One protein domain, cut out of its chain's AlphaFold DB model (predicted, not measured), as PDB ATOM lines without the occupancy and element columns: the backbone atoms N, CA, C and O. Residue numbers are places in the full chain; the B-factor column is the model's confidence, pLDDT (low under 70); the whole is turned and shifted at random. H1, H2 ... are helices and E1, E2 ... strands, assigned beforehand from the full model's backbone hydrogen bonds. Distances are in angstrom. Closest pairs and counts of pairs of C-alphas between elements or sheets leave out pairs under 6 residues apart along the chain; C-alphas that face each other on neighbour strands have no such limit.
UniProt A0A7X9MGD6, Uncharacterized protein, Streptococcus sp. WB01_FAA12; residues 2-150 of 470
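Overview. This is residues 2 to 150 of the 470 residues of an uncharacterized protein of Streptococcus sp. WB01_FAA12 (UniProt A0A7X9MGD6). A long, twisted ribbon of antiparallel strands, E4 to E8, makes most of a rod, with a small sheet of E1, E2 and E3 at one end. H2 packs slantwise on the ribbon, H1 grazes it, and residues 132 to 150 follow as a tail with no named element. The printed part has 149 residues, with two named helices followed by eight named strands, and is mostly strand. The larger sheet runs E4, E5, E6, E7, E8 and is a meander, each strand the antiparallel neighbour of the one before; the smaller is mixed, in the order E2, E1, E3. The whole is only just loose, close to compact, with a radius of gyration of the C-alphas of 18.0 A and spans of 64 by 31 by 29 A.

Arrangement. H1 is residues 10 to 13 and H2 residues 20 to 27; the two are apart. In H2 every O i to N i+4 pair is within hydrogen-bond range; H1 is too short for such a pair, and its one O i to N i+3 pair is not within range. E1, residues 32 to 36, and E2, residues 41 to 43, form a hairpin, with N 35 and O 42 2.8 A apart. E3, residues 54 to 58, is parallel to E1 at 25 degrees, with N 34 and O 55 2.9 A apart. E4, residues 67 to 79, bends by 56 degrees at residue 70. It forms a hairpin with E5, residues 83 to 96, where N 74 and O 89 are 2.8 A apart. E5 forms another with E6, residues 99 to 113, where N 92 and O 103 are 2.9 A apart. E7, residues 117 to 122, forms a hairpin with E6, with N 109 and O 120 2.8 A apart, and one with E8, residues 129 to 131, with N 121 and O 130 3.0 A apart. H1 only grazes this sheet, with residues 10 to 12. H2 is on it at a height of 7.4 A, only just over E5, on which 3 of its C-alphas fall, and slantwise to the strands at 52 degrees on the local plane. The closest C-alphas of H2 and E4 are those of Cys 26 and Phe 74, 7.1 A apart.

Along the chain. H1 begins at C-alpha 10, (287.210, 309.473, 223.067). H2 is 11.1 A long, E4 36.4 A, E5 39.3 A and E6 41.8 A. E8 ends at C-alpha 131, (283.560, 318.589, 214.757).

Size, cuts and confidence. The C-alphas farthest apart, those of Lys 38 and Lys 115, are 64.4 A apart. The printed part has no cut and no long link. Mean pLDDT of the printed part is 92.2; residues 2 to 3, 5 to 6 and 125 to 126 are under 70.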
ATOM      1  N   ILE A   2     285.092 297.482 211.912       64.56
ATOM      2  CA  ILE A   2     285.674 298.760 212.354       64.56
ATOM      3  C   ILE A   2     286.196 298.595 213.775       64.56
ATOM      4  O   ILE A   2     285.435 298.255 214.683       64.56
ATOM      5  N   ASP A   3     287.489 298.839 213.945       65.94
ATOM      6  CA  ASP A   3     288.105 298.881 215.255       65.94
ATOM      7  C   ASP A   3     288.016 300.301 215.823       65.94
ATOM      8  O   ASP A   3     288.828 301.176 215.527       65.94
ATOM      9  N   PHE A   4     286.993 300.531 216.644       71.06
ATOM     10  CA  PHE A   4     286.789 301.801 217.345       71.06
ATOM     11  C   PHE A   4     287.915 302.108 218.339       71.06
ATOM     12  O   PHE A   4     288.102 303.270 218.700       71.06
ATOM     13  N   THR A   5     288.654 301.091 218.799       63.12
ATOM     14  CA  THR A   5     289.636 301.239 219.882       63.12
ATOM     15  C   THR A   5     290.873 302.027 219.451       63.12
ATOM     16  O   THR A   5     291.445 302.748 220.268       63.12
ATOM     17  N   ASN A   6     291.192 302.020 218.153       68.31
ATOM     18  CA  ASN A   6     292.321 302.759 217.579       68.31
ATOM     19  C   ASN A   6     292.001 304.231 217.263       68.31
ATOM     20  O   ASN A   6     292.863 304.954 216.772       68.31
ATOM     21  N   SER A   7     290.776 304.709 217.523       77.12
ATOM     22  CA  SER A   7     290.432 306.113 217.274       77.12
ATOM     23  C   SER A   7     291.073 307.044 218.303       77.12
ATOM     24  O   SER A   7     290.978 306.822 219.507       77.12
ATOM     25  N   ASN A   8     291.644 308.166 217.871       80.75
ATOM     26  CA  ASN A   8     292.151 309.186 218.796       80.75
ATOM     27  C   ASN A   8     291.032 309.999 219.479       80.75
ATOM     28  O   ASN A   8     291.302 310.732 220.424       80.75
ATOM     29  N   ASN A   9     289.771 309.842 219.058       90.06
ATOM     30  CA  ASN A   9     288.629 310.542 219.641       90.06
ATOM     31  C   ASN A   9     287.912 309.681 220.700       90.06
ATOM     32  O   ASN A   9     287.418 308.589 220.408       90.06
ATOM     33  N   GLU A  10     287.800 310.194 221.929       91.38
ATOM     34  CA  GLU A  10     287.210 309.473 223.067       91.38
ATOM     35  C   GLU A  10     285.732 309.103 222.858       91.38
ATOM     36  O   GLU A  10     285.280 308.041 223.294       91.38
ATOM     37  N   HIS A  11     284.960 309.933 222.151       93.25
ATOM     38  CA  HIS A  11     283.559 309.623 221.867       93.25
ATOM     39  C   HIS A  11     283.410 308.455 220.892       93.25
ATOM     40  O   HIS A  11     282.476 307.671 221.040       93.25
ATOM     41  N   ILE A  12     284.333 308.323 219.936       92.75
ATOM     42  CA  ILE A  12     284.342 307.225 218.965       92.75
ATOM     43  C   ILE A  12     284.824 305.930 219.619       92.75
ATOM     44  O   ILE A  12     284.172 304.899 219.456       92.75
ATOM     45  N   LYS A  13     285.887 305.987 220.433       91.31
ATOM     46  CA  LYS A  13     286.362 304.845 221.242       91.31
ATOM     47  C   LYS A  13     285.246 304.218 222.074       91.31
ATOM     48  O   LYS A  13     285.122 302.997 222.147       91.31
ATOM     49  N   ASN A  14     284.413 305.072 222.665       92.12
ATOM     50  CA  ASN A  14     283.321 304.680 223.548       92.12
ATOM     51  C   ASN A  14     281.964 304.561 222.841       92.12
ATOM     52  O   ASN A  14     280.941 304.487 223.530       92.12
ATOM     53  N   ALA A  15     281.916 304.579 221.508       94.38
ATOM     54  CA  ALA A  15     280.673 304.463 220.753       94.38
ATOM     55  C   ALA A  15     279.985 303.108 221.000       94.38
ATOM     56  O   ALA A  15     280.621 302.081 221.260       94.38
ATOM     57  N   LEU A  16     278.655 303.091 220.917       95.62
ATOM     58  CA  LEU A  16     277.887 301.850 220.908       95.62
ATOM     59  C   LEU A  16     278.262 301.026 219.670       95.62
ATOM     60  O   LEU A  16     278.409 301.564 218.578       95.62
ATOM     61  N   ARG A  17     278.397 299.708 219.832       93.62
ATOM     62  CA  ARG A  17     278.827 298.823 218.742       93.62
ATOM     63  C   ARG A  17     277.613 298.282 217.982       93.62
ATOM     64  O   ARG A  17     276.779 297.618 218.608       93.62
ATOM     65  N   PRO A  18     277.500 298.504 216.659       94.88
ATOM     66  CA  PRO A  18     276.492 297.825 215.858       94.88
ATOM     67  C   PRO A  18     276.696 296.304 215.905       94.88
ATOM     68  O   PRO A  18     277.839 295.836 215.910       94.88
ATOM     69  N   PRO A  19     275.618 295.504 215.923       94.44
ATOM     70  CA  PRO A  19     275.743 294.053 215.865       94.44
ATOM     71  C   PRO A  19     276.331 293.619 214.515       94.44
ATOM     72  O   PRO A  19     276.083 294.264 213.499       94.44
ATOM     73  N   LYS A  20     277.052 292.488 214.468       93.69
ATOM     74  CA  LYS A  20     277.620 291.960 213.206       93.69
ATOM     75  C   LYS A  20     276.559 291.804 212.108       93.69
ATOM     76  O   LYS A  20     276.830 292.123 210.955       93.69
ATOM     77  N   SER A  21     275.344 291.404 212.492       94.25
ATOM     78  CA  SER A  21     274.202 291.258 211.585       94.25
ATOM     79  C   SER A  21     273.837 292.546 210.847       94.25
ATOM     80  O   SER A  21     273.418 292.473 209.699       94.25
ATOM     81  N   PHE A  22     274.048 293.728 211.441       95.69
ATOM     82  CA  PHE A  22     273.822 294.997 210.746       95.69
ATOM     83  C   PHE A  22     274.704 295.106 209.496       95.69
ATOM     84  O   PHE A  22     274.199 295.400 208.416       95.69
ATOM     85  N   PHE A  23     276.002 294.816 209.625       95.00
ATOM     86  CA  PHE A  23     276.934 294.871 208.497       95.00
ATOM     87  C   PHE A  23     276.634 293.789 207.460       95.00
ATOM     88  O   PHE A  23     276.650 294.078 206.268       95.00
ATOM     89  N   THR A  24     276.273 292.578 207.901       92.88
ATOM     90  CA  THR A  24     275.825 291.505 207.001       92.88
ATOM     91  C   THR A  24     274.644 291.946 206.131       92.88
ATOM     92  O   THR A  24     274.664 291.711 204.925       92.88
ATOM     93  N   GLU A  25     273.648 292.637 206.697       94.19
ATOM     94  CA  GLU A  25     272.524 293.181 205.919       94.19
ATOM     95  C   GLU A  25     272.936 294.340 205.001       94.19
ATOM     96  O   GLU A  25     272.400 294.468 203.900       94.19
ATOM     97  N   CYS A  26     273.906 295.168 205.404       95.19
ATOM     98  CA  CYS A  26     274.423 296.230 204.539       95.19
ATOM     99  C   CYS A  26     275.085 295.655 203.280       95.19
ATOM    100  O   CYS A  26     274.814 296.124 202.177       95.19
ATOM    101  N   TYR A  27     275.903 294.607 203.427       94.25
ATOM    102  CA  TYR A  27     276.610 293.985 202.304       94.25
ATOM    103  C   TYR A  27     275.656 293.428 201.242       94.25
ATOM    104  O   TYR A  27     275.971 293.477 200.056       94.25
ATOM    105  N   LYS A  28     274.446 292.993 201.625       93.12
ATOM    106  CA  LYS A  28     273.411 292.539 200.677       93.12
ATOM    107  C   LYS A  28     272.973 293.611 199.672       93.12
ATOM    108  O   LYS A  28     272.464 293.253 198.617       93.12
ATOM    109  N   LYS A  29     273.175 294.903 199.959       94.12
ATOM    110  CA  LYS A  29     272.851 295.992 199.019       94.12
ATOM    111  C   LYS A  29     273.839 296.116 197.858       94.12
ATOM    112  O   LYS A  29     273.499 296.739 196.857       94.12
ATOM    113  N   PHE A  30     275.012 295.497 197.965       95.00
ATOM    114  CA  PHE A  30     276.045 295.541 196.936       95.00
ATOM    115  C   PHE A  30     275.934 294.353 195.973       95.00
ATOM    116  O   PHE A  30     275.583 293.240 196.399       95.00
ATOM    117  N   PRO A  31     276.227 294.564 194.678       95.31
ATOM    118  CA  PRO A  31     276.104 293.526 193.668       95.31
ATOM    119  C   PRO A  31     277.114 292.391 193.863       95.31
ATOM    120  O   PRO A  31     278.164 292.578 194.465       95.31
ATOM    121  N   ILE A  32     276.815 291.219 193.311       95.44
ATOM    122  CA  ILE A  32     277.754 290.097 193.189       95.44
ATOM    123  C   ILE A  32     278.165 289.991 191.723       95.44
ATOM    124  O   ILE A  32     277.303 289.993 190.840       95.44
ATOM    125  N   TYR A  33     279.463 289.886 191.454       96.00
ATOM    126  CA  TYR A  33     279.979 289.719 190.102       96.00
ATOM    127  C   TYR A  33     280.206 288.250 189.781       96.00
ATOM    128  O   TYR A  33     280.684 287.472 190.606       96.00
ATOM    129  N   ILE A  34     279.874 287.879 188.552       96.50
ATOM    130  CA  ILE A  34     280.180 286.567 187.994       96.50
ATOM    131  C   ILE A  34     280.922 286.790 186.686       96.50
ATOM    132  O   ILE A  34     280.373 287.392 185.762       96.50
ATOM    133  N   TRP A  35     282.160 286.311 186.606       97.19
ATOM    134  CA  TRP A  35     282.919 286.257 185.363       97.19
ATOM    135  C   TRP A  35     282.925 284.837 184.832       97.19
ATOM    136  O   TRP A  35     283.417 283.939 185.507       97.19
ATOM    137  N   GLU A  36     282.427 284.626 183.621       96.81
ATOM    138  CA  GLU A  36     282.394 283.290 183.024       96.81
ATOM    139  C   GLU A  36     282.791 283.282 181.547       96.81
ATOM    140  O   GLU A  36     282.606 284.255 180.803       96.81
ATOM    141  N   ASN A  37     283.399 282.180 181.126       95.50
ATOM    142  CA  ASN A  37     283.605 281.817 179.730       95.50
ATOM    143  C   ASN A  37     283.180 280.343 179.539       95.50
ATOM    144  O   ASN A  37     282.444 279.799 180.356       95.50
ATOM    145  N   LYS A  38     283.592 279.695 178.442       94.25
ATOM    146  CA  LYS A  38     283.202 278.301 178.169       94.25
ATOM    147  C   LYS A  38     283.840 277.272 179.117       94.25
ATOM    148  O   LYS A  38     283.326 276.164 179.199       94.25
ATOM    149  N   THR A  39     284.956 277.605 179.761       93.50
ATOM    150  CA  THR A  39     285.783 276.687 180.561       93.50
ATOM    151  C   THR A  39     285.815 277.052 182.040       93.50
ATOM    152  O   THR A  39     285.824 276.167 182.885       93.50
ATOM    153  N   ASP A  40     285.786 278.345 182.355       94.88
ATOM    154  CA  ASP A  40     286.081 278.882 183.677       94.88
ATOM    155  C   ASP A  40     284.976 279.819 184.162       94.88
ATOM    156  O   ASP A  40     284.371 280.572 183.387       94.88
ATOM    157  N   LYS A  41     284.765 279.812 185.480       95.31
ATOM    158  CA  LYS A  41     283.808 280.670 186.174       95.31
ATOM    159  C   LYS A  41     284.392 281.173 187.489       95.31
ATOM    160  O   LYS A  41     284.821 280.385 188.323       95.31
ATOM    161  N   ILE A  42     284.343 282.484 187.689       95.31
ATOM    162  CA  ILE A  42     284.718 283.167 188.927       95.31
ATOM    163  C   ILE A  42     283.463 283.832 189.479       95.31
ATOM    164  O   ILE A  42     282.860 284.678 188.817       95.31
ATOM    165  N   VAL A  43     283.066 283.454 190.690       95.94
ATOM    166  CA  VAL A  43     282.002 284.121 191.446       95.94
ATOM    167  C   VAL A  43     282.672 284.957 192.519       95.94
ATOM    168  O   VAL A  43     283.504 284.446 193.259       95.94
ATOM    169  N   SER A  44     282.323 286.238 192.591       95.06
ATOM    170  CA  SER A  44     283.068 287.173 193.424       95.06
ATOM    171  C   SER A  44     282.819 287.032 194.917       95.06
ATOM    172  O   SER A  44     283.568 287.582 195.706       95.06
ATOM    173  N   SER A  45     281.717 286.403 195.318       92.94
ATOM    174  CA  SER A  45     281.248 286.411 196.699       92.94
ATOM    175  C   SER A  45     280.616 285.081 197.073       92.94
ATOM    176  O   SER A  45     279.896 284.481 196.275       92.94
ATOM    177  N   GLU A  46     280.817 284.674 198.324       91.00
ATOM    178  CA  GLU A  46     280.134 283.538 198.951       91.00
ATOM    179  C   GLU A  46     278.716 283.897 199.439       91.00
ATOM    180  O   GLU A  46     277.966 283.036 199.907       91.00
ATOM    181  N   ARG A  47     278.314 285.176 199.353       90.94
ATOM    182  CA  ARG A  47     276.970 285.628 199.744       90.94
ATOM    183  C   ARG A  47     275.894 284.994 198.853       90.94
ATOM    184  O   ARG A  47     276.095 284.744 197.667       90.94
ATOM    185  N   THR A  48     274.698 284.805 199.416       87.31
ATOM    186  CA  THR A  48     273.530 284.344 198.646       87.31
ATOM    187  C   THR A  48     273.226 285.284 197.475       87.31
ATOM    188  O   THR A  48     273.138 286.500 197.642       87.31
ATOM    189  N   GLN A  49     273.015 284.707 196.289       85.19
ATOM    190  CA  GLN A  49     272.653 285.450 195.077       85.19
ATOM    191  C   GLN A  49     271.159 285.805 195.016       85.19
ATOM    192  O   GLN A  49     270.773 286.638 194.204       85.19
ATOM    193  N   LYS A  50     270.311 285.200 195.864       83.25
ATOM    194  CA  LYS A  50     268.847 285.394 195.815       83.25
ATOM    195  C   LYS A  50     268.419 286.831 196.122       83.25
ATOM    196  O   LYS A  50     267.484 287.329 195.507       83.25
ATOM    197  N   ASP A  51     269.129 287.485 197.040       80.50
ATOM    198  CA  ASP A  51     268.773 288.812 197.560       80.50
ATOM    199  C   ASP A  51     269.734 289.914 197.085       80.50
ATOM    200  O   ASP A  51     269.679 291.044 197.573       80.50
ATOM    201  N   ALA A  52     270.641 289.586 196.160       85.94
ATOM    202  CA  ALA A  52     271.677 290.480 195.665       85.94
ATOM    203  C   ALA A  52     271.541 290.686 194.155       85.94
ATOM    204  O   ALA A  52     271.215 289.773 193.399       85.94
ATOM    205  N   LYS A  53     271.848 291.897 193.688       92.00
ATOM    206  CA  LYS A  53     271.958 292.167 192.253       92.00
ATOM    207  C   LYS A  53     273.146 291.382 191.690       92.00
ATOM    208  O   LYS A  53     274.276 291.624 192.098       92.00
ATOM    209  N   VAL A  54     272.917 290.489 190.732       94.62
ATOM    210  CA  VAL A  54     273.997 289.742 190.066       94.62
ATOM    211  C   VAL A  54     274.417 290.462 188.785       94.62
ATOM    212  O   VAL A  54     273.580 290.788 187.945       94.62
ATOM    213  N   ILE A  55     275.717 290.714 188.630       95.06
ATOM    214  CA  ILE A  55     276.311 291.317 187.434       95.06
ATOM    215  C   ILE A  55     277.164 290.265 186.732       95.06
ATOM    216  O   ILE A  55     278.227 289.883 187.217       95.06
ATOM    217  N   GLN A  56     276.707 289.818 185.565       95.88
ATOM    218  CA  GLN A  56     277.447 288.862 184.746       95.88
ATOM    219  C   GLN A  56     278.388 289.573 183.772       95.88
ATOM    220  O   GLN A  56     278.021 290.558 183.128       95.88
ATOM    221  N   LYS A  57     279.617 289.070 183.660       95.38
ATOM    222  CA  LYS A  57     280.662 289.563 182.761       95.38
ATOM    223  C   LYS A  57     281.341 288.390 182.060       95.38
ATOM    224  O   LYS A  57     281.506 287.315 182.623       95.38
ATOM    225  N   ARG A  58     281.807 288.611 180.830       95.31
ATOM    226  CA  ARG A  58     282.634 287.625 180.126       95.31
ATOM    227  C   ARG A  58     284.033 287.558 180.749       95.31
ATOM    228  O   ARG A  58     284.670 288.596 180.954       95.31
ATOM    229  N   LEU A  59     284.533 286.350 180.996       96.44
ATOM    230  CA  LEU A  59     285.902 286.112 181.453       96.44
ATOM    231  C   LEU A  59     286.872 286.045 180.261       96.44
ATOM    232  O   LEU A  59     286.699 285.257 179.329       96.44
ATOM    233  N   THR A  60     287.894 286.896 180.276       94.12
ATOM    234  CA  THR A  60     288.930 287.018 179.243       94.12
ATOM    235  C   THR A  60     290.290 287.271 179.896       94.12
ATOM    236  O   THR A  60     290.352 287.701 181.044       94.12
ATOM    237  N   LYS A  61     291.387 287.123 179.140       90.81
ATOM    238  CA  LYS A  61     292.744 287.461 179.617       90.81
ATOM    239  C   LYS A  61     292.916 288.931 180.041       90.81
ATOM    240  O   LYS A  61     293.875 289.247 180.727       90.81
ATOM    241  N   LYS A  62     292.018 289.831 179.613       93.06
ATOM    242  CA  LYS A  62     292.025 291.265 179.959       93.06
ATOM    243  C   LYS A  62     290.950 291.635 180.990       93.06
ATOM    244  O   LYS A  62     290.689 292.818 181.198       93.06
ATOM    245  N   SER A  63     290.266 290.656 181.586       93.12
ATOM    246  CA  SER A  63     289.222 290.932 182.573       93.12
ATOM    247  C   SER A  63     289.822 291.614 183.801       93.12
ATOM    248  O   SER A  63     290.759 291.107 184.406       93.12
ATOM    249  N   LYS A  64     289.265 292.772 184.172       93.12
ATOM    250  CA  LYS A  64     289.649 293.498 185.383       93.12
ATOM    251  C   LYS A  64     289.014 292.822 186.599       93.12
ATOM    252  O   LYS A  64     287.795 292.904 186.762       93.12
ATOM    253  N   LEU A  65     289.839 292.148 187.394       94.88
ATOM    254  CA  LEU A  65     289.439 291.431 188.608       94.88
ATOM    255  C   LEU A  65     289.787 292.198 189.895       94.88
ATOM    256  O   LEU A  65     289.197 291.916 190.932       94.88
ATOM    257  N   ASP A  66     290.655 293.210 189.791       96.81
ATOM    258  CA  ASP A  66     291.013 294.129 190.874       96.81
ATOM    259  C   ASP A  66     290.419 295.515 190.623       96.81
ATOM    260  O   ASP A  66     290.805 296.219 189.679       96.81
ATOM    261  N   PHE A  67     289.434 295.920 191.422       95.94
ATOM    262  CA  PHE A  67     288.816 297.242 191.297       95.94
ATOM    263  C   PHE A  67     288.003 297.632 192.528       95.94
ATOM    264  O   PHE A  67     287.459 296.792 193.235       95.94
ATOM    265  N   TRP A  68     287.865 298.942 192.723       95.81
ATOM    266  CA  TRP A  68     286.874 299.527 193.618       95.81
ATOM    267  C   TRP A  68     285.560 299.722 192.866       95.81
ATOM    268  O   TRP A  68     285.567 300.227 191.740       95.81
ATOM    269  N   ASP A  69     284.452 299.340 193.488       92.88
ATOM    270  CA  ASP A  69     283.105 299.573 192.971       92.88
ATOM    271  C   ASP A  69     282.413 300.699 193.765       92.88
ATOM    272  O   ASP A  69     283.069 301.543 194.400       92.88
ATOM    273  N   THR A  70     281.085 300.750 193.700       86.75
ATOM    274  CA  THR A  70     280.266 301.750 194.372       86.75
ATOM    275  C   THR A  70     280.440 301.729 195.891       86.75
ATOM    276  O   THR A  70     280.823 300.741 196.524       86.75
ATOM    277  N   HIS A  71     280.134 302.876 196.494       92.69
ATOM    278  CA  HIS A  71     279.942 302.993 197.927       92.69
ATOM    279  C   HIS A  71     278.520 303.445 198.223       92.69
ATOM    280  O   HIS A  71     277.921 304.171 197.432       92.69
ATOM    281  N   ASP A  72     278.040 303.099 199.407       95.50
ATOM    282  CA  ASP A  72     276.756 303.548 199.932       95.50
ATOM    283  C   ASP A  72     276.880 303.931 201.406       95.50
ATOM    284  O   ASP A  72     277.849 303.577 202.090       95.50
ATOM    285  N   TYR A  73     275.891 304.681 201.892       96.56
ATOM    286  CA  TYR A  73     275.822 305.138 203.276       96.56
ATOM    287  C   TYR A  73     274.711 304.419 204.037       96.56
ATOM    288  O   TYR A  73     273.576 304.333 203.574       96.56
ATOM    289  N   PHE A  74     275.028 303.928 205.231       97.81
ATOM    290  CA  PHE A  74     274.123 303.142 206.064       97.81
ATOM    291  C   PHE A  74     274.036 303.756 207.451       97.81
ATOM    292  O   PHE A  74     275.042 303.869 208.151       97.81
ATOM    293  N   LEU A  75     272.830 304.129 207.872       98.00
ATOM    294  CA  LEU A  75     272.605 304.666 209.205       98.00
ATOM    295  C   LEU A  75     272.245 303.543 210.173       98.00
ATOM    296  O   LEU A  75     271.263 302.821 209.986       98.00
ATOM    297  N   TRP A  76     272.995 303.478 211.263       98.25
ATOM    298  CA  TRP A  76     272.651 302.694 212.434       98.25
ATOM    299  C   TRP A  76     272.267 303.611 213.596       98.25
ATOM    300  O   TRP A  76     272.985 304.557 213.923       98.25
ATOM    301  N   VAL A  77     271.136 303.317 214.235       98.44
ATOM    302  CA  VAL A  77     270.646 304.016 215.425       98.44
ATOM    303  C   VAL A  77     270.866 303.137 216.655       98.44
ATOM    304  O   VAL A  77     270.139 302.161 216.896       98.44
ATOM    305  N   GLY A  78     271.872 303.512 217.440       97.94
ATOM    306  CA  GLY A  78     272.199 302.932 218.735       97.94
ATOM    307  C   GLY A  78     271.424 303.613 219.857       97.94
ATOM    308  O   GLY A  78     271.300 304.834 219.894       97.94
ATOM    309  N   VAL A  79     270.898 302.828 220.795       98.19
ATOM    310  CA  VAL A  79     270.154 303.349 221.948       98.19
ATOM    311  C   VAL A  79     270.597 302.606 223.197       98.19
ATOM    312  O   VAL A  79     270.515 301.380 223.249       98.19
ATOM    313  N   SER A  80     271.032 303.351 224.208       97.56
ATOM    314  CA  SER A  80     271.231 302.853 225.567       97.56
ATOM    315  C   SER A  80     270.277 303.560 226.532       97.56
ATOM    316  O   SER A  80     269.484 304.421 226.137       97.56
ATOM    317  N   LYS A  81     270.381 303.227 227.822       97.50
ATOM    318  CA  LYS A  81     269.637 303.908 228.882       97.50
ATOM    319  C   LYS A  81     269.918 305.419 228.919       97.50
ATOM    320  O   LYS A  81     268.990 306.195 229.093       97.50
ATOM    321  N   THR A  82     271.160 305.843 228.688       97.06
ATOM    322  CA  THR A  82     271.602 307.234 228.910       97.06
ATOM    323  C   THR A  82     271.945 308.006 227.637       97.06
ATOM    324  O   THR A  82     272.090 309.227 227.690       97.06
ATOM    325  N   ARG A  83     272.068 307.335 226.484       97.00
ATOM    326  CA  ARG A  83     272.437 307.990 225.221       97.00
ATOM    327  C   ARG A  83     271.785 307.369 223.993       97.00
ATOM    328  O   ARG A  83     271.405 306.197 223.992       97.00
ATOM    329  N   VAL A  84     271.698 308.173 222.943       98.44
ATOM    330  CA  VAL A  84     271.287 307.771 221.596       98.44
ATOM    331  C   VAL A  84     272.388 308.160 220.621       98.44
ATOM    332  O   VAL A  84     272.934 309.255 220.724       98.44
ATOM    333  N   GLU A  85     272.715 307.278 219.685       98.31
ATOM    334  CA  GLU A  85     273.786 307.478 218.712       98.31
ATOM    335  C   GLU A  85     273.288 307.206 217.298       98.31
ATOM    336  O   GLU A  85     272.652 306.189 217.031       98.31
ATOM    337  N   PHE A  86     273.577 308.135 216.400       98.50
ATOM    338  CA  PHE A  86     273.290 308.069 214.980       98.50
ATOM    339  C   PHE A  86     274.642 307.909 214.295       98.50
ATOM    340  O   PHE A  86     275.451 308.835 214.257       98.50
ATOM    341  N   GLN A  87     274.914 306.693 213.836       97.69
ATOM    342  CA  GLN A  87     276.204 306.298 213.289       97.69
ATOM    343  C   GLN A  87     276.040 305.998 211.802       97.69
ATOM    344  O   GLN A  87     275.404 305.012 211.428       97.69
ATOM    345  N   MET A  88     276.576 306.871 210.955       97.38
ATOM    346  CA  MET A  88     276.549 306.709 209.506       97.38
ATOM    347  C   MET A  88     277.811 305.994 209.051       97.38
ATOM    348  O   MET A  88     278.913 306.512 209.230       97.38
ATOM    349  N   TYR A  89     277.655 304.853 208.403       96.31
ATOM    350  CA  TYR A  89     278.751 304.080 207.844       96.31
ATOM    351  C   TYR A  89     278.813 304.262 206.335       96.31
ATOM    352  O   TYR A  89     277.833 303.989 205.649       96.31
ATOM    353  N   ARG A  90     279.966 304.687 205.816       94.69
ATOM    354  CA  ARG A  90     280.286 304.573 204.393       94.69
ATOM    355  C   ARG A  90     280.869 303.186 204.169       94.69
ATOM    356  O   ARG A  90     281.901 302.859 204.754       94.69
ATOM    357  N   ILE A  91     280.202 302.384 203.352       95.50
ATOM    358  CA  ILE A  91     280.673 301.054 202.968       95.50
ATOM    359  C   ILE A  91     281.014 301.105 201.492       95.50
ATOM    360  O   ILE A  91     280.192 301.544 200.693       95.50
ATOM    361  N   GLN A  92     282.225 300.691 201.145       94.81
ATOM    362  CA  GLN A  92     282.693 300.634 199.771       94.81
ATOM    363  C   GLN A  92     283.134 299.215 199.438       94.81
ATOM    364  O   GLN A  92     283.944 298.627 200.158       94.81
ATOM    365  N   GLN A  93     282.582 298.682 198.356       96.12
ATOM    366  CA  GLN A  93     282.929 297.367 197.844       96.12
ATOM    367  C   GLN A  93     284.194 297.458 196.987       96.12
ATOM    368  O   GLN A  93     284.373 298.410 196.220       96.12
ATOM    369  N   TYR A  94     285.069 296.470 197.108       96.44
ATOM    370  CA  TYR A  94     286.221 296.306 196.230       96.44
ATOM    371  C   TYR A  94     286.508 294.830 195.991       96.44
ATOM    372  O   TYR A  94     286.013 293.966 196.714       96.44
ATOM    373  N   PHE A  95     287.279 294.549 194.952       96.81
ATOM    374  CA  PHE A  95     287.622 293.201 194.536       96.81
ATOM    375  C   PHE A  95     289.131 293.072 194.421       96.81
ATOM    376  O   PHE A  95     289.775 293.983 193.900       96.81
ATOM    377  N   GLU A  96     289.655 291.948 194.902       96.50
ATOM    378  CA  GLU A  96     291.055 291.548 194.778       96.50
ATOM    379  C   GLU A  96     291.096 290.128 194.220       96.50
ATOM    380  O   GLU A  96     290.473 289.221 194.771       96.50
ATOM    381  N   ASN A  97     291.766 289.927 193.089       94.25
ATOM    382  CA  ASN A  97     291.779 288.670 192.340       94.25
ATOM    383  C   ASN A  97     290.364 288.110 192.083       94.25
ATOM    384  O   ASN A  97     290.134 286.901 192.081       94.25
ATOM    385  N   GLY A  98     289.391 289.005 191.886       93.69
ATOM    386  CA  GLY A  98     287.994 288.658 191.650       93.69
ATOM    387  C   GLY A  98     287.214 288.312 192.916       93.69
ATOM    388  O   GLY A  98     286.018 288.075 192.799       93.69
ATOM    389  N   GLN A  99     287.836 288.325 194.097       96.06
ATOM    390  CA  GLN A  99     287.189 288.077 195.387       96.06
ATOM    391  C   GLN A  99     286.715 289.376 196.036       96.06
ATOM    392  O   GLN A  99     287.434 290.374 196.072       96.06
ATOM    393  N   GLU A 100     285.484 289.365 196.535       95.31
ATOM    394  CA  GLU A 100     284.802 290.502 197.144       95.31
ATOM    395  C   GLU A 100     285.348 290.830 198.530       95.31
ATOM    396  O   GLU A 100     285.441 289.978 199.411       95.31
ATOM    397  N   ASN A 101     285.569 292.120 198.752       95.38
ATOM    398  CA  ASN A 101     285.921 292.698 200.032       95.38
ATOM    399  C   ASN A 101     285.134 293.996 200.280       95.38
ATOM    400  O   ASN A 101     284.598 294.630 199.365       95.38
ATOM    401  N   PHE A 102     285.078 294.419 201.545       94.44
ATOM    402  CA  PHE A 102     284.402 295.652 201.953       94.44
ATOM    403  C   PHE A 102     285.289 296.516 202.841       94.44
ATOM    404  O   PHE A 102     285.799 296.068 203.870       94.44
ATOM    405  N   SER A 103     285.403 297.790 202.475       93.12
ATOM    406  CA  SER A 103     285.922 298.837 203.348       93.12
ATOM    407  C   SER A 103     284.754 299.500 204.068       93.12
ATOM    408  O   SER A 103     283.779 299.912 203.439       93.12
ATOM    409  N   VAL A 104     284.830 299.581 205.395       93.12
ATOM    410  CA  VAL A 104     283.771 300.145 206.241       93.12
ATOM    411  C   VAL A 104     284.366 301.304 207.027       93.12
ATOM    412  O   VAL A 104     285.345 301.132 207.749       93.12
ATOM    413  N   THR A 105     283.763 302.484 206.922       92.06
ATOM    414  CA  THR A 105     284.202 303.696 207.627       92.06
ATOM    415  C   THR A 105     283.033 304.304 208.384       92.06
ATOM    416  O   THR A 105     281.982 304.546 207.791       92.06
ATOM    417  N   LEU A 106     283.197 304.602 209.675       94.25
ATOM    418  CA  LEU A 106     282.232 305.432 210.399       94.25
ATOM    419  C   LEU A 106     282.384 306.879 209.906       94.25
ATOM    420  O   LEU A 106     283.296 307.595 210.304       94.25
ATOM    421  N   TYR A 107     281.513 307.282 208.991       94.75
ATOM    422  CA  TYR A 107     281.612 308.514 208.216       94.75
ATOM    423  C   TYR A 107     281.104 309.739 208.981       94.75
ATOM    424  O   TYR A 107     281.796 310.752 209.054       94.75
ATOM    425  N   ASN A 108     279.921 309.620 209.591       96.25
ATOM    426  CA  ASN A 108     279.331 310.620 210.480       96.25
ATOM    427  C   ASN A 108     278.908 309.950 211.793       96.25
ATOM    428  O   ASN A 108     278.410 308.824 211.793       96.25
ATOM    429  N   PHE A 109     279.064 310.661 212.902       97.06
ATOM    430  CA  PHE A 109     278.692 310.222 214.241       97.06
ATOM    431  C   PHE A 109     277.987 311.365 214.972       97.06
ATOM    432  O   PHE A 109     278.561 312.434 215.175       97.06
ATOM    433  N   GLU A 110     276.747 311.143 215.392       98.31
ATOM    434  CA  GLU A 110     275.990 312.092 216.203       98.31
ATOM    435  C   GLU A 110     275.495 311.413 217.482       98.31
ATOM    436  O   GLU A 110     274.854 310.366 217.432       98.31
ATOM    437  N   LYS A 111     275.804 311.992 218.642       98.25
ATOM    438  CA  LYS A 111     275.474 311.435 219.961       98.25
ATOM    439  C   LYS A 111     274.639 312.425 220.755       98.25
ATOM    440  O   LYS A 111     275.010 313.591 220.885       98.25
ATOM    441  N   PHE A 112     273.559 311.926 221.342       98.31
ATOM    442  CA  PHE A 112     272.643 312.668 222.198       98.31
ATOM    443  C   PHE A 112     272.672 312.093 223.611       98.31
ATOM    444  O   PHE A 112     272.371 310.911 223.812       98.31
ATOM    445  N   THR A 113     272.991 312.932 224.589       96.88
ATOM    446  CA  THR A 113     272.816 312.653 226.018       96.88
ATOM    447  C   THR A 113     272.124 313.844 226.677       96.88
ATOM    448  O   THR A 113     271.926 314.886 226.053       96.88
ATOM    449  N   GLU A 114     271.763 313.729 227.954       93.19
ATOM    450  CA  GLU A 114     271.178 314.864 228.674       93.19
ATOM    451  C   GLU A 114     272.123 316.066 228.791       93.19
ATOM    452  O   GLU A 114     271.644 317.197 228.872       93.19
ATOM    453  N   LYS A 115     273.441 315.819 228.796       92.19
ATOM    454  CA  LYS A 115     274.479 316.832 229.030       92.19
ATOM    455  C   LYS A 115     275.124 317.344 227.747       92.19
ATOM    456  O   LYS A 115     275.564 318.485 227.702       92.19
ATOM    457  N   GLU A 116     275.217 316.502 226.724       94.00
ATOM    458  CA  GLU A 116     275.999 316.779 225.519       94.00
ATOM    459  C   GLU A 116     275.244 316.378 224.251       94.00
ATOM    460  O   GLU A 116     274.527 315.374 224.193       94.00
ATOM    461  N   HIS A 117     275.468 317.164 223.201       97.25
ATOM    462  CA  HIS A 117     275.082 316.841 221.839       97.25
ATOM    463  C   HIS A 117     276.321 316.960 220.955       97.25
ATOM    464  O   HIS A 117     276.796 318.058 220.678       97.25
ATOM    465  N   ILE A 118     276.861 315.813 220.557       97.81
ATOM    466  CA  ILE A 118     278.132 315.712 219.837       97.81
ATOM    467  C   ILE A 118     277.861 315.392 218.375       97.81
ATOM    468  O   ILE A 118     277.041 314.527 218.075       97.81
ATOM    469  N   ARG A 119     278.585 316.061 217.478       98.06
ATOM    470  CA  ARG A 119     278.582 315.814 216.033       98.06
ATOM    471  C   ARG A 119     280.014 315.713 215.554       98.06
ATOM    472  O   ARG A 119     280.771 316.669 215.715       98.06
ATOM    473  N   LEU A 120     280.359 314.576 214.977       96.75
ATOM    474  CA  LEU A 120     281.688 314.279 214.473       96.75
ATOM    475  C   LEU A 120     281.589 313.674 213.079       96.75
ATOM    476  O   LEU A 120     280.626 312.978 212.750       96.75
ATOM    477  N   SER A 121     282.620 313.891 212.280       95.00
ATOM    478  CA  SER A 121     282.778 313.252 210.978       95.00
ATOM    479  C   SER A 121     284.224 312.843 210.768       95.00
ATOM    480  O   SER A 121     285.141 313.464 211.310       95.00
ATOM    481  N   VAL A 122     284.425 311.779 209.996       91.81
ATOM    482  CA  VAL A 122     285.769 311.293 209.682       91.81
ATOM    483  C   VAL A 122     286.507 312.324 208.830       91.81
ATOM    484  O   VAL A 122     285.941 312.880 207.886       91.81
ATOM    485  N   HIS A 123     287.768 312.604 209.139       86.50
ATOM    486  CA  HIS A 123     288.641 313.463 208.347       86.50
ATOM    487  C   HIS A 123     288.942 312.827 206.974       86.50
ATOM    488  O   HIS A 123     288.716 311.637 206.771       86.50
ATOM    489  N   TYR A 124     289.419 313.613 206.002       73.75
ATOM    490  CA  TYR A 124     289.656 313.126 204.632       73.75
ATOM    491  C   TYR A 124     290.606 311.914 204.586       73.75
ATOM    492  O   TYR A 124     290.373 310.982 203.827       73.75
ATOM    493  N   TYR A 125     291.608 311.893 205.470       67.75
ATOM    494  CA  TYR A 125     292.592 310.810 205.580       67.75
ATOM    495  C   TYR A 125     292.104 309.574 206.364       67.75
ATOM    496  O   TYR A 125     292.862 308.629 206.543       67.75
ATOM    497  N   GLY A 126     290.848 309.549 206.830       69.62
ATOM    498  CA  GLY A 126     290.204 308.336 207.355       69.62
ATOM    499  C   GLY A 126     290.522 307.951 208.806       69.62
ATOM    500  O   GLY A 126     289.882 307.042 209.329       69.62
ATOM    501  N   THR A 127     291.463 308.625 209.470       70.56
ATOM    502  CA  THR A 127     291.979 308.226 210.798       70.56
ATOM    503  C   THR A 127     291.554 309.139 211.952       70.56
ATOM    504  O   THR A 127     291.551 308.721 213.110       70.56
ATOM    505  N   GLU A 128     291.148 310.373 211.658       85.19
ATOM    506  CA  GLU A 128     290.795 311.390 212.654       85.19
ATOM    507  C   GLU A 128     289.320 311.784 212.565       85.19
ATOM    508  O   GLU A 128     288.688 311.617 211.524       85.19
ATOM    509  N   TYR A 129     288.768 312.336 213.650       91.75
ATOM    510  CA  TYR A 129     287.397 312.846 213.688       91.75
ATOM    511  C   TYR A 129     287.379 314.325 214.036       91.75
ATOM    512  O   TYR A 129     287.950 314.735 215.045       91.75
ATOM    513  N   VAL A 130     286.666 315.103 213.224       93.19
ATOM    514  CA  VAL A 130     286.534 316.557 213.377       93.19
ATOM    515  C   VAL A 130     285.101 316.948 213.750       93.19
ATOM    516  O   VAL A 130     284.165 316.218 213.400       93.19
ATOM    517  N   PRO A 131     284.894 318.083 214.447       95.81
ATOM    518  CA  PRO A 131     283.560 318.589 214.757       95.81
ATOM    519  C   PRO A 131     282.700 318.839 213.511       95.81
ATOM    520  O   PRO A 131     283.165 319.385 212.514       95.81
ATOM    521  N   GLY A 132     281.415 318.495 213.605       95.56
ATOM    522  CA  GLY A 132     280.428 318.673 212.540       95.56
ATOM    523  C   GLY A 132     280.156 317.404 211.729       95.56
ATOM    524  O   GLY A 132     280.895 316.426 211.794       95.56
ATOM    525  N   LEU A 133     279.049 317.419 210.979       95.00
ATOM    526  CA  LEU A 133     278.644 316.322 210.095       95.00
ATOM    527  C   LEU A 133     278.993 316.665 208.645       95.00
ATOM    528  O   LEU A 133     278.781 317.798 208.207       95.00
ATOM    529  N   LYS A 134     279.474 315.680 207.887       92.50
ATOM    530  CA  LYS A 134     279.792 315.822 206.464       92.50
ATOM    531  C   LYS A 134     278.588 315.547 205.573       92.50
ATOM    532  O   LYS A 134     277.760 314.684 205.869       92.50
ATOM    533  N   MET A 135     278.539 316.270 204.456       91.56
ATOM    534  CA  MET A 135     277.645 315.987 203.332       91.56
ATOM    535  C   MET A 135     277.960 314.610 202.731       91.56
ATOM    536  O   MET A 135     279.116 314.197 202.719       91.56
ATOM    537  N   LEU A 136     276.948 313.900 202.230       90.44
ATOM    538  CA  LEU A 136     277.118 312.555 201.650       90.44
ATOM    539  C   LEU A 136     277.505 312.594 200.159       90.44
ATOM    540  O   LEU A 136     277.798 311.566 199.551       90.44
ATOM    541  N   GLY A 137     277.516 313.788 199.568       86.19
ATOM    542  CA  GLY A 137     277.845 314.059 198.175       86.19
ATOM    543  C   GLY A 137     277.537 315.513 197.818       86.19
ATOM    544  O   GLY A 137     277.073 316.287 198.659       86.19
ATOM    545  N   ILE A 138     277.771 315.885 196.559       82.56
ATOM    546  CA  ILE A 138     277.483 317.232 196.052       82.56
ATOM    547  C   ILE A 138     275.986 317.538 196.244       82.56
ATOM    548  O   ILE A 138     275.130 316.777 195.797       82.56
ATOM    549  N   PHE A 139     275.684 318.630 196.956       80.88
ATOM    550  CA  PHE A 139     274.330 319.051 197.359       80.88
ATOM    551  C   PHE A 139     273.537 318.039 198.213       80.88
ATOM    552  O   PHE A 139     272.325 318.170 198.354       80.88
ATOM    553  N   ARG A 140     274.192 317.042 198.822       84.62
ATOM    554  CA  ARG A 140     273.545 316.004 199.642       84.62
ATOM    555  C   ARG A 140     273.851 316.200 201.122       84.62
ATOM    556  O   ARG A 140     274.967 315.940 201.559       84.62
ATOM    557  N   GLY A 141     272.874 316.651 201.910       88.56
ATOM    558  CA  GLY A 141     273.032 316.830 203.359       88.56
ATOM    559  C   GLY A 141     273.473 315.554 204.102       88.56
ATOM    560  O   GLY A 141     273.409 314.450 203.572       88.56
ATOM    561  N   ALA A 142     273.881 315.686 205.369       91.88
ATOM    562  CA  ALA A 142     274.424 314.574 206.170       91.88
ATOM    563  C   ALA A 142     273.466 313.376 206.370       91.88
ATOM    564  O   ALA A 142     273.909 312.290 206.742       91.88
ATOM    565  N   TYR A 143     272.171 313.579 206.109       91.88
ATOM    566  CA  TYR A 143     271.103 312.582 206.201       91.88
ATOM    567  C   TYR A 143     270.202 312.589 204.956       91.88
ATOM    568  O   TYR A 143     268.992 312.409 205.077       91.88
ATOM    569  N   SER A 144     270.749 312.860 203.764       86.50
ATOM    570  CA  SER A 144     269.919 312.961 202.553       86.50
ATOM    571  C   SER A 144     269.767 311.672 201.753       86.50
ATOM    572  O   SER A 144     268.746 311.488 201.105       86.50
ATOM    573  N   ASP A 145     270.778 310.805 201.758       87.25
ATOM    574  CA  ASP A 145     270.825 309.633 200.881       87.25
ATOM    575  C   ASP A 145     271.525 308.475 201.591       87.25
ATOM    576  O   ASP A 145     272.741 308.304 201.510       87.25
ATOM    577  N   TYR A 146     270.756 307.769 202.414       93.38
ATOM    578  CA  TYR A 146     271.260 306.711 203.274       93.38
ATOM    579  C   TYR A 146     270.245 305.580 203.418       93.38
ATOM    580  O   TYR A 146     269.030 305.785 203.390       93.38
ATOM    581  N   TRP A 147     270.755 304.384 203.677       96.25
ATOM    582  CA  TRP A 147     269.957 303.222 204.028       96.25
ATOM    583  C   TRP A 147     269.705 303.184 205.537       96.25
ATOM    584  O   TRP A 147     270.643 303.099 206.331       96.25
ATOM    585  N   LEU A 148     268.433 303.192 205.945       96.00
ATOM    586  CA  LEU A 148     268.019 302.847 207.307       96.00
ATOM    587  C   LEU A 148     267.445 301.432 207.316       96.00
ATOM    588  O   LEU A 148     266.263 301.236 207.051       96.00
ATOM    589  N   LEU A 149     268.283 300.440 207.612       94.69
ATOM    590  CA  LEU A 149     267.850 299.035 207.614       94.69
ATOM    591  C   LEU A 149     267.034 298.663 208.861       94.69
ATOM    592  O   LEU A 149     266.307 297.676 208.864       94.69
ATOM    593  N   GLN A 150     267.147 299.448 209.934       95.88
ATOM    594  CA  GLN A 150     266.348 299.258 211.141       95.88
ATOM    595  C   GLN A 150     264.935 299.806 210.928       95.88
ATOM    596  O   GLN A 150     264.772 300.965 210.550       95.88
TER     597      GLN A 150